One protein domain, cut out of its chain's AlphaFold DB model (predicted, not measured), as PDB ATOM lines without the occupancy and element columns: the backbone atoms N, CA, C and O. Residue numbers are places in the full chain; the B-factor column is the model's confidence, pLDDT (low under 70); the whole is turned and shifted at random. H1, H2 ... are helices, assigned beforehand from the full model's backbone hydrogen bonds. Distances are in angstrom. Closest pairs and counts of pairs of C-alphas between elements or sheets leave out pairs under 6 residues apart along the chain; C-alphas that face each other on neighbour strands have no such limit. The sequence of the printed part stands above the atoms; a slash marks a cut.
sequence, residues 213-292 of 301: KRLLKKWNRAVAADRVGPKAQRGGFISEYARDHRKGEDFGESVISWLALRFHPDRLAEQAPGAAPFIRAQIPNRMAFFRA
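This is residues 213 to 292 of the 301 residues of an uncharacterized protein of Microbacterium sp. TNHR37B (UniProt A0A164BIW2). Six helices form a crossed cluster about H3, a long helix in the middle: H2 packs on its first residues, and H5 and H6 cross it farther along. H1, the longest helix, runs side by side with H6, which sits between H1 and H3, while H4 makes a corner with H3 toward the opposite end of the long axis from Lys 213. The printed part has 80 residues, with six named helices in the order H1 to H6 and no named strand; the class is all helix. It is compact, with a radius of gyration of the C-alphas of 12.0 A, yet elongated in outline, spanning 37 by 24 by 24 A.

H1 is residues 213 to 228, starting with C-alpha 213 at (97.111, 111.529, 147.821), and is 22.9 A long from first to last C-alpha. H2 is residues 240 to 244. H3, residues 249 to 263, is 21.0 A long and begins with C-alpha 249 at (115.952, 112.994, 146.919). H4 is residues 265 to 271, H5 residues 275 to 282. H6 is residues 284 to 291, ending with C-alpha 291 at (105.942, 105.390, 132.005).

H3 is the hub, touching four other helices. With residues 249 to 253 alone it touches H2, and the closest C-alphas, of Ala 242 and Asp 250, are 4.4 A apart. With residues 254 to 258 alone it touches H6, closest at the C-alphas of Trp 258 and Met 287, 6.3 A; at 72 degrees they are only just about perpendicular. With residues 257 to 261 alone H3 touches H5, at a steep tilt of 55 degrees, opposite ways; the closest C-alphas are those of Leu 261 and Ala 276, 6.1 A. H3 and H4 touch only at the corner, and only just, with 3 pairs of C-alphas within 8 A, closest at Ala 260 and Leu 268, 6.3 A. H4 touches H5, closest at the C-alphas of Ala 269 and Ala 275, 6.8 A, at a steep tilt of 69 degrees, only just short of about perpendicular. H1 touches H6 at a shallow tilt of 30 degrees, opposite ways, the closest C-alphas being those of Ala 222 and Asn 285, 4.9 A. H5 and H6 meet only through their link. H1 and H3 are apart. In H2, H3, H4, H5 and H6 every O i to N i+4 pair is within hydrogen-bond range; in H1, 11 of 12 are.

The C-alphas farthest apart, of Lys 213 and Glu 270, are 38.1 A from each other. The printed part has no cut. The link from H1 to H2 is long, with 11 residues; the other four links are tight. The mean pLDDT of the printed part is 90.2, and no printed residue is under 70.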
ATOM      1  N   LYS A 213      97.254 112.804 147.084       96.38
ATOM      2  CA  LYS A 213      97.111 111.529 147.821       96.38
ATOM      3  C   LYS A 213      97.086 110.286 146.918       96.38
ATOM      4  O   LYS A 213      97.711 109.275 147.239       96.38
ATOM      5  N   ARG A 214      96.398 110.341 145.769       96.00
ATOM      6  CA  ARG A 214      96.298 109.200 144.839       96.00
ATOM      7  C   ARG A 214      97.640 108.905 144.175       96.00
ATOM      8  O   ARG A 214      98.021 107.739 144.062       96.00
ATOM      9  N   LEU A 215      98.345 109.942 143.726       95.00
ATOM     10  CA  LEU A 215      99.661 109.793 143.103       95.00
ATOM     11  C   LEU A 215     100.710 109.359 144.125       95.00
ATOM     12  O   LEU A 215     101.481 108.453 143.819       95.00
ATOM     13  N   LEU A 216     100.673 109.918 145.334       96.12
ATOM     14  CA  LEU A 216     101.537 109.522 146.440       96.12
ATOM     15  C   LEU A 216     101.331 108.047 146.815       96.12
ATOM     16  O   LEU A 216     102.300 107.303 146.919       96.12
ATOM     17  N   LYS A 217     100.083 107.566 146.910       97.56
ATOM     18  CA  LYS A 217      99.798 106.139 147.164       97.56
ATOM     19  C   LYS A 217     100.343 105.231 146.055       97.56
ATOM     20  O   LYS A 217     100.796 104.122 146.324       97.56
ATOM     21  N   LYS A 218     100.274 105.657 144.789       97.31
ATOM     22  CA  LYS A 218     100.867 104.907 143.666       97.31
ATOM     23  C   LYS A 218     102.400 104.910 143.733       97.31
ATOM     24  O   LYS A 218     102.997 103.863 143.526       97.31
ATOM     25  N   TRP A 219     103.007 106.049 144.062       96.69
ATOM     26  CA  TRP A 219     104.455 106.184 144.228       96.69
ATOM     27  C   TRP A 219     104.974 105.296 145.358       96.69
ATOM     28  O   TRP A 219     105.858 104.479 145.136       96.69
ATOM     29  N   ASN A 220     104.356 105.375 146.539       96.44
ATOM     30  CA  ASN A 220     104.762 104.593 147.705       96.44
ATOM     31  C   ASN A 220     104.666 103.084 147.451       96.44
ATOM     32  O   ASN A 220     105.513 102.336 147.927       96.44
ATOM     33  N   ARG A 221     103.674 102.631 146.669       97.19
ATOM     34  CA  ARG A 221     103.581 101.225 146.247       97.19
ATOM     35  C   ARG A 221     104.731 100.812 145.336       97.19
ATOM     36  O   ARG A 221     105.299  99.750 145.549       97.19
ATOM     37  N   ALA A 222     105.098 101.654 144.372       96.69
ATOM     38  CA  ALA A 222     106.251 101.394 143.516       96.69
ATOM     39  C   ALA A 222     107.557 101.340 144.328       96.69
ATOM     40  O   ALA A 222     108.321 100.392 144.188       96.69
ATOM     41  N   VAL A 223     107.765 102.297 145.239       95.62
ATOM     42  CA  VAL A 223     108.917 102.322 146.157       95.62
ATOM     43  C   VAL A 223     108.972 101.069 147.037       95.62
ATOM     44  O   VAL A 223     110.043 100.501 147.226       95.62
ATOM     45  N   ALA A 224     107.838 100.634 147.592       95.06
ATOM     46  CA  ALA A 224     107.779  99.437 148.427       95.06
ATOM     47  C   ALA A 224     108.122  98.169 147.629       95.06
ATOM     48  O   ALA A 224     108.901  97.353 148.106       95.06
ATOM     49  N   ALA A 225     107.603  98.040 146.406       95.00
ATOM     50  CA  ALA A 225     107.896  96.905 145.533       95.00
ATOM     51  C   ALA A 225     109.373  96.861 145.100       95.00
ATOM     52  O   ALA A 225     109.973  95.789 145.076       95.00
ATOM     53  N   ASP A 226     109.985  98.017 144.826       95.31
ATOM     54  CA  ASP A 226     111.413  98.108 144.485       95.31
ATOM     55  C   ASP A 226     112.337  97.765 145.669       95.31
ATOM     56  O   ASP A 226     113.472  97.350 145.462       95.31
ATOM     57  N   ARG A 227     111.866  97.896 146.918       91.12
ATOM     58  CA  ARG A 227     112.654  97.595 148.130       91.12
ATOM     59  C   ARG A 227     112.791  96.114 148.449       91.12
ATOM     60  O   ARG A 227     113.776  95.738 149.071       91.12
ATOM     61  N   VAL A 228     111.796  95.313 148.077       85.12
ATOM     62  CA  VAL A 228     111.709  93.884 148.429       85.12
ATOM     63  C   VAL A 228     111.873  92.965 147.219       85.12
ATOM     64  O   VAL A 228     111.771  91.749 147.345       85.12
ATOM     65  N   GLY A 229     112.092  93.530 146.030       74.75
ATOM     66  CA  GLY A 229     112.269  92.750 144.812       74.75
ATOM     67  C   GLY A 229     113.563  91.924 144.829       74.75
ATOM     68  O   GLY A 229     114.559  92.353 145.410       74.75
ATOM     69  N   PRO A 230     113.613  90.791 144.103       71.75
ATOM     70  CA  PRO A 230     114.770  89.886 144.084       71.75
ATOM     71  C   PRO A 230     116.047  90.515 143.502       71.75
ATOM     72  O   PRO A 230     117.123  89.938 143.589       71.75
ATOM     73  N   LYS A 231     115.932  91.696 142.883       72.81
ATOM     74  CA  LYS A 231     117.038  92.446 142.274       72.81
ATOM     75  C   LYS A 231     117.409  93.716 143.054       72.81
ATOM     76  O   LYS A 231     118.203  94.512 142.561       72.81
ATOM     77  N   ALA A 232     116.845  93.918 144.249       73.44
ATOM     78  CA  ALA A 232     117.057  95.111 145.064       73.44
ATOM     79  C   ALA A 232     118.428  95.084 145.766       73.44
ATOM     80  O   ALA A 232     118.540  94.752 146.941       73.44
ATOM     81  N   GLN A 233     119.487  95.489 145.066       70.12
ATOM     82  CA  GLN A 233     120.866  95.440 145.581       70.12
ATOM     83  C   GLN A 233     121.162  96.473 146.685       70.12
ATOM     84  O   GLN A 233     122.133  96.349 147.418       70.12
ATOM     85  N   ARG A 234     120.340  97.523 146.802       78.31
ATOM     86  CA  ARG A 234     120.499  98.637 147.769       78.31
ATOM     87  C   ARG A 234     119.148  99.098 148.312       78.31
ATOM     88  O   ARG A 234     118.867 100.294 148.351       78.31
ATOM     89  N   GLY A 235     118.255  98.156 148.622       83.44
ATOM     90  CA  GLY A 235     116.902  98.477 149.094       83.44
ATOM     91  C   GLY A 235     116.130  99.365 148.113       83.44
ATOM     92  O   GLY A 235     115.424 100.286 148.520       83.44
ATOM     93  N   GLY A 236     116.335  99.148 146.815       87.06
ATOM     94  CA  GLY A 236     115.692  99.903 145.751       87.06
ATOM     95  C   GLY A 236     116.207 101.329 145.546       87.06
ATOM     96  O   GLY A 236     115.671 101.996 144.678       87.06
ATOM     97  N   PHE A 237     117.215 101.836 146.268       90.62
ATOM     98  CA  PHE A 237     117.736 103.200 146.063       90.62
ATOM     99  C   PHE A 237     118.733 103.296 144.907       90.62
ATOM    100  O   PHE A 237     119.552 102.395 144.718       90.62
ATOM    101  N   ILE A 238     118.678 104.415 144.177       88.81
ATOM    102  CA  ILE A 238     119.597 104.737 143.075       88.81
ATOM    103  C   ILE A 238     120.951 105.253 143.574       88.81
ATOM    104  O   ILE A 238     121.963 105.014 142.928       88.81
ATOM    105  N   SER A 239     120.992 105.912 144.729       87.06
ATOM    106  CA  SER A 239     122.221 106.412 145.344       87.06
ATOM    107  C   SER A 239     122.129 106.346 146.868       87.06
ATOM    108  O   SER A 239     121.053 106.139 147.438       87.06
ATOM    109  N   GLU A 240     123.262 106.546 147.533       86.19
ATOM    110  CA  GLU A 240     123.316 106.728 148.986       86.19
ATOM    111  C   GLU A 240     122.668 108.050 149.399       86.19
ATOM    112  O   GLU A 240     121.870 108.073 150.329       86.19
ATOM    113  N   TYR A 241     122.848 109.113 148.614       85.44
ATOM    114  CA  TYR A 241     122.185 110.393 148.853       85.44
ATOM    115  C   TYR A 241     120.649 110.274 148.847       85.44
ATOM    116  O   TYR A 241     119.988 110.754 149.770       85.44
ATOM    117  N   ALA A 242     120.079 109.536 147.889       88.50
ATOM    118  CA  ALA A 242     118.655 109.203 147.835       88.50
ATOM    119  C   ALA A 242     118.192 108.358 149.036       88.50
ATOM    120  O   ALA A 242     117.078 108.542 149.539       88.50
ATOM    121  N   ARG A 243     119.036 107.424 149.496       89.56
ATOM    122  CA  ARG A 243     118.787 106.593 150.685       89.56
ATOM    123  C   ARG A 243     118.784 107.430 151.961       89.56
ATOM    124  O   ARG A 243     117.933 107.194 152.816       89.56
ATOM    125  N   ASP A 244     119.677 108.402 152.071       87.44
ATOM    126  CA  ASP A 244     119.873 109.184 153.291       87.44
ATOM    127  C   ASP A 244     118.884 110.365 153.360       87.44
ATOM    128  O   ASP A 244     118.384 110.713 154.428       87.44
ATOM    129  N   HIS A 245     118.446 110.880 152.203       86.44
ATOM    130  CA  HIS A 245     117.524 112.019 152.073       86.44
ATOM    131  C   HIS A 245     116.175 111.633 151.438       86.44
ATOM    132  O   HIS A 245     115.592 112.353 150.622       86.44
ATOM    133  N   ARG A 246     115.619 110.493 151.862       86.44
ATOM    134  CA  ARG A 246     114.458 109.799 151.247       86.44
ATOM    135  C   ARG A 246     113.242 110.673 150.940       86.44
ATOM    136  O   ARG A 246     112.506 110.396 149.999       86.44
ATOM    137  N   LYS A 247     112.957 111.678 151.778       80.94
ATOM    138  CA  LYS A 247     111.751 112.518 151.646       80.94
ATOM    139  C   LYS A 247     111.815 113.466 150.440       80.94
ATOM    140  O   LYS A 247     110.751 113.829 149.933       80.94
ATOM    141  N   GLY A 248     113.016 113.869 150.026       79.75
ATOM    142  CA  GLY A 248     113.246 114.787 148.907       79.75
ATOM    143  C   GLY A 248     113.891 114.084 147.718       79.75
ATOM    144  O   GLY A 248     113.327 114.071 146.627       79.75
ATOM    145  N   GLU A 249     115.013 113.411 147.963       91.25
ATOM    146  CA  GLU A 249     115.952 112.994 146.919       91.25
ATOM    147  C   GLU A 249     115.568 111.708 146.201       91.25
ATOM    148  O   GLU A 249     115.805 111.568 145.005       91.25
ATOM    149  N   ASP A 250     114.883 110.785 146.878       93.31
ATOM    150  CA  ASP A 250     114.540 109.486 146.289       93.31
ATOM    151  C   ASP A 250     113.676 109.613 145.023       93.31
ATOM    152  O   ASP A 250     113.844 108.861 144.061       93.31
ATOM    153  N   PHE A 251     112.765 110.591 144.985       94.56
ATOM    154  CA  PHE A 251     111.998 110.884 143.775       94.56
ATOM    155  C   PHE A 251     112.858 111.565 142.705       94.56
ATOM    156  O   PHE A 251     112.826 111.128 141.551       94.56
ATOM    157  N   GLY A 252     113.606 112.608 143.086       91.94
ATOM    158  CA  GLY A 252     114.434 113.407 142.180       91.94
ATOM    159  C   GLY A 252     115.476 112.558 141.457       91.94
ATOM    160  O   GLY A 252     115.486 112.486 140.229       91.94
ATOM    161  N   GLU A 253     116.272 111.810 142.213       91.31
ATOM    162  CA  GLU A 253     117.280 110.889 141.685       91.31
ATOM    163  C   GLU A 253     116.681 109.828 140.756       91.31
ATOM    164  O   GLU A 253     117.225 109.532 139.687       91.31
ATOM    165  N   SER A 254     115.522 109.276 141.125       94.25
ATOM    166  CA  SER A 254     114.884 108.212 140.348       94.25
ATOM    167  C   SER A 254     114.328 108.698 139.021       94.25
ATOM    168  O   SER A 254     114.468 108.003 138.012       94.25
ATOM    169  N   VAL A 255     113.677 109.866 138.997       94.75
ATOM    170  CA  VAL A 255     113.109 110.387 137.748       94.75
ATOM    171  C   VAL A 255     114.213 110.824 136.790       94.75
ATOM    172  O   VAL A 255     114.107 110.541 135.599       94.75
ATOM    173  N   ILE A 256     115.295 111.425 137.289       92.81
ATOM    174  CA  ILE A 256     116.446 111.823 136.465       92.81
ATOM    175  C   ILE A 256     117.142 110.592 135.889       92.81
ATOM    176  O   ILE A 256     117.390 110.540 134.689       92.81
ATOM    177  N   SER A 257     117.368 109.564 136.708       92.75
ATOM    178  CA  SER A 257     117.976 108.308 136.255       92.75
ATOM    179  C   SER A 257     117.123 107.598 135.207       92.75
ATOM    180  O   SER A 257     117.640 107.104 134.206       92.75
ATOM    181  N   TRP A 258     115.800 107.583 135.392       94.69
ATOM    182  CA  TRP A 258     114.875 107.052 134.393       94.69
ATOM    183  C   TRP A 258     114.903 107.855 133.087       94.69
ATOM    184  O   TRP A 258     114.882 107.258 132.012       94.69
ATOM    185  N   LEU A 259     114.959 109.187 133.164       94.25
ATOM    186  CA  LEU A 259     115.055 110.054 131.992       94.25
ATOM    187  C   LEU A 259     116.372 109.839 131.234       94.25
ATOM    188  O   LEU A 259     116.337 109.658 130.018       94.25
ATOM    189  N   ALA A 260     117.502 109.794 131.941       92.25
ATOM    190  CA  ALA A 260     118.815 109.514 131.366       92.25
ATOM    191  C   ALA A 260     118.829 108.152 130.661       92.25
ATOM    192  O   ALA A 260     119.182 108.062 129.489       92.25
ATOM    193  N   LEU A 261     118.337 107.106 131.333       93.19
ATOM    194  CA  LEU A 261     118.234 105.763 130.762       93.19
ATOM    195  C   LEU A 261     117.320 105.703 129.529       93.19
ATOM    196  O   LEU A 261     117.558 104.905 128.627       93.19
ATOM    197  N   ARG A 262     116.242 106.494 129.515       94.12
ATOM    198  CA  ARG A 262     115.240 106.470 128.445       94.12
ATOM    199  C   ARG A 262     115.684 107.223 127.195       94.12
ATOM    200  O   ARG A 262     115.413 106.740 126.105       94.12
ATOM    201  N   PHE A 263     116.280 108.399 127.360       93.44
ATOM    202  CA  PHE A 263     116.523 109.339 126.259       93.44
ATOM    203  C   PHE A 263     118.000 109.497 125.910       93.44
ATOM    204  O   PHE A 263     118.338 109.913 124.807       93.44
ATOM    205  N   HIS A 264     118.890 109.162 126.839       91.94
ATOM    206  CA  HIS A 264     120.329 109.322 126.666       91.94
ATOM    207  C   HIS A 264     121.115 108.094 127.166       91.94
ATOM    208  O   HIS A 264     122.083 108.263 127.913       91.94
ATOM    209  N   PRO A 265     120.730 106.858 126.779       91.12
ATOM    210  CA  PRO A 265     121.387 105.646 127.266       91.12
ATOM    211  C   PRO A 265     122.884 105.614 126.932       91.12
ATOM    212  O   PRO A 265     123.668 105.180 127.771       91.12
ATOM    213  N   ASP A 266     123.290 106.143 125.774       90.31
ATOM    214  CA  ASP A 266     124.700 106.192 125.365       90.31
ATOM    215  C   ASP A 266     125.515 107.119 126.271       90.31
ATOM    216  O   ASP A 266     126.599 106.764 126.725       90.31
ATOM    217  N   ARG A 267     124.959 108.286 126.627       89.06
ATOM    218  CA  ARG A 267     125.612 109.242 127.542       89.06
ATOM    219  C   ARG A 267     125.699 108.685 128.953       89.06
ATOM    220  O   ARG A 267     126.693 108.887 129.640       89.06
ATOM    221  N   LEU A 268     124.652 107.979 129.377       86.75
ATOM    222  CA  LEU A 268     124.632 107.285 130.656       86.75
ATOM    223  C   LEU A 268     125.715 106.197 130.703       86.75
ATOM    224  O   LEU A 268     126.388 106.071 131.720       86.75
ATOM    225  N   ALA A 269     125.900 105.441 129.617       86.75
ATOM    226  CA  ALA A 269     126.948 104.430 129.513       86.75
ATOM    227  C   ALA A 269     128.356 105.049 129.496       86.75
ATOM    228  O   ALA A 269     129.240 104.534 130.173       86.75
ATOM    229  N   GLU A 270     128.541 106.166 128.787       86.19
ATOM    230  CA  GLU A 270     129.797 106.929 128.742       86.19
ATOM    231  C   GLU A 270     130.196 107.456 130.131       86.19
ATOM    232  O   GLU A 270     131.347 107.337 130.542       86.19
ATOM    233  N   GLN A 271     129.243 108.018 130.879       82.69
ATOM    234  CA  GLN A 271     129.507 108.674 132.167       82.69
ATOM    235  C   GLN A 271     129.539 107.710 133.351       82.69
ATOM    236  O   GLN A 271     130.210 107.966 134.352       82.69
ATOM    237  N   ALA A 272     128.769 106.628 133.274       82.31
ATOM    238  CA  ALA A 272     128.649 105.647 134.338       82.31
ATOM    239  C   ALA A 272     128.399 104.250 133.746       82.31
ATOM    240  O   ALA A 272     127.257 103.767 133.737       82.31
ATOM    241  N   PRO A 273     129.458 103.562 133.280       83.88
ATOM    242  CA  PRO A 273     129.362 102.176 132.840       83.88
ATOM    243  C   PRO A 273     128.658 101.309 133.896       83.88
ATOM    244  O   PRO A 273     128.938 101.401 135.089       83.88
ATOM    245  N   GLY A 274     127.686 100.501 133.472       86.00
ATOM    246  CA  GLY A 274     126.874  99.676 134.379       86.00
ATOM    247  C   GLY A 274     125.679 100.387 135.038       86.00
ATOM    248  O   GLY A 274     124.832  99.717 135.632       86.00
ATOM    249  N   ALA A 275     125.514 101.704 134.873       87.69
ATOM    250  CA  ALA A 275     124.365 102.424 135.429       87.69
ATOM    251  C   ALA A 275     123.029 101.950 134.845       87.69
ATOM    252  O   ALA A 275     122.050 101.809 135.573       87.69
ATOM    253  N   ALA A 276     122.974 101.662 133.543       90.44
ATOM    254  CA  ALA A 276     121.751 101.198 132.893       90.44
ATOM    255  C   ALA A 276     121.197  99.885 133.493       90.44
ATOM    256  O   ALA A 276     120.031  99.883 133.905       90.44
ATOM    257  N   PRO A 277     121.963  98.776 133.578       90.44
ATOM    258  CA  PRO A 277     121.478  97.561 134.232       90.44
ATOM    259  C   PRO A 277     121.201  97.773 135.726       90.44
ATOM    260  O   PRO A 277     120.189  97.268 136.212       90.44
ATOM    261  N   PHE A 278     122.009  98.576 136.427       89.88
ATOM    262  CA  PHE A 278     121.771  98.920 137.830       89.88
ATOM    263  C   PHE A 278     120.414  99.615 138.028       89.88
ATOM    264  O   PHE A 278     119.575  99.123 138.775       89.88
ATOM    265  N   ILE A 279     120.125 100.693 137.290       91.69
ATOM    266  CA  ILE A 279     118.840 101.411 137.354       91.69
ATOM    267  C   ILE A 279     117.671 100.463 137.049       91.69
ATOM    268  O   ILE A 279     116.653 100.485 137.745       91.69
ATOM    269  N   ARG A 280     117.808  99.595 136.034       92.81
ATOM    270  CA  ARG A 280     116.754  98.633 135.669       92.81
ATOM    271  C   ARG A 280     116.479  97.604 136.757       92.81
ATOM    272  O   ARG A 280     115.316  97.264 136.967       92.81
ATOM    273  N   ALA A 281     117.524  97.112 137.416       91.50
ATOM    274  CA  ALA A 281     117.410  96.182 138.532       91.50
ATOM    275  C   ALA A 281     116.779  96.850 139.757       91.50
ATOM    276  O   ALA A 281     115.974  96.237 140.455       91.50
ATOM    277  N   GLN A 282     117.112  98.120 139.970       91.75
ATOM    278  CA  GLN A 282     116.901  98.775 141.243       91.75
ATOM    279  C   GLN A 282     115.573  99.506 141.377       91.75
ATOM    280  O   GLN A 282     115.012  99.554 142.468       91.75
ATOM    281  N   ILE A 283     115.062 100.075 140.283       94.56
ATOM    282  CA  ILE A 283     113.814 100.847 140.303       94.56
ATOM    283  C   ILE A 283     112.762 100.419 139.260       94.56
ATOM    284  O   ILE A 283     112.104 101.283 138.662       94.56
ATOM    285  N   PRO A 284     112.575  99.113 138.974       95.94
ATOM    286  CA  PRO A 284     111.694  98.662 137.897       95.94
ATOM    287  C   PRO A 284     110.243  99.145 138.048       95.94
ATOM    288  O   PRO A 284     109.630  99.571 137.060       95.94
ATOM    289  N   ASN A 285     109.696  99.146 139.267       97.38
ATOM    290  CA  ASN A 285     108.317  99.558 139.525       97.38
ATOM    291  C   ASN A 285     108.164 101.077 139.467       97.38
ATOM    292  O   ASN A 285     107.166 101.580 138.941       97.38
ATOM    293  N   ARG A 286     109.153 101.838 139.944       97.00
ATOM    294  CA  ARG A 286     109.149 103.299 139.787       97.00
ATOM    295  C   ARG A 286     109.265 103.734 138.333       97.00
ATOM    296  O   ARG A 286     108.538 104.634 137.914       97.00
ATOM    297  N   MET A 287     110.069 103.049 137.522       96.62
ATOM    298  CA  MET A 287     110.081 103.294 136.078       96.62
ATOM    299  C   MET A 287     108.727 102.986 135.428       96.62
ATOM    300  O   MET A 287     108.282 103.742 134.564       96.62
ATOM    301  N   ALA A 288     108.042 101.912 135.839       97.19
ATOM    302  CA  ALA A 288     106.685 101.626 135.368       97.19
ATOM    303  C   ALA A 288     105.703 102.740 135.764       97.19
ATOM    304  O   ALA A 288     104.920 103.213 134.937       97.19
ATOM    305  N   PHE A 289     105.808 103.227 137.000       97.56
ATOM    306  CA  PHE A 289     105.048 104.371 137.484       97.56
ATOM    307  C   PHE A 289     105.291 105.641 136.656       97.56
ATOM    308  O   PHE A 289     104.322 106.350 136.385       97.56
ATOM    309  N   PHE A 290     106.533 105.924 136.238       97.12
ATOM    310  CA  PHE A 290     106.858 107.065 135.373       97.12
ATOM    311  C   PHE A 290     106.306 106.886 133.953       97.12
ATOM    312  O   PHE A 290     105.662 107.796 133.429       97.12
ATOM    313  N   ARG A 291     106.476 105.700 133.347       95.94
ATOM    314  CA  ARG A 291     105.942 105.390 132.005       95.94
ATOM    315  C   ARG A 291     104.429 105.594 131.919       95.94
ATOM    316  O   ARG A 291     103.948 106.139 130.933       95.94
ATOM    317  N   ALA A 292     103.694 105.242 132.972       96.25
ATOM    318  CA  ALA A 292     102.237 105.341 133.014       96.25
ATOM    319  C   ALA A 292     101.682 106.782 133.084       96.25
ATOM    320  O   ALA A 292     100.470 106.963 133.189       96.25
TER     321      ALA A 292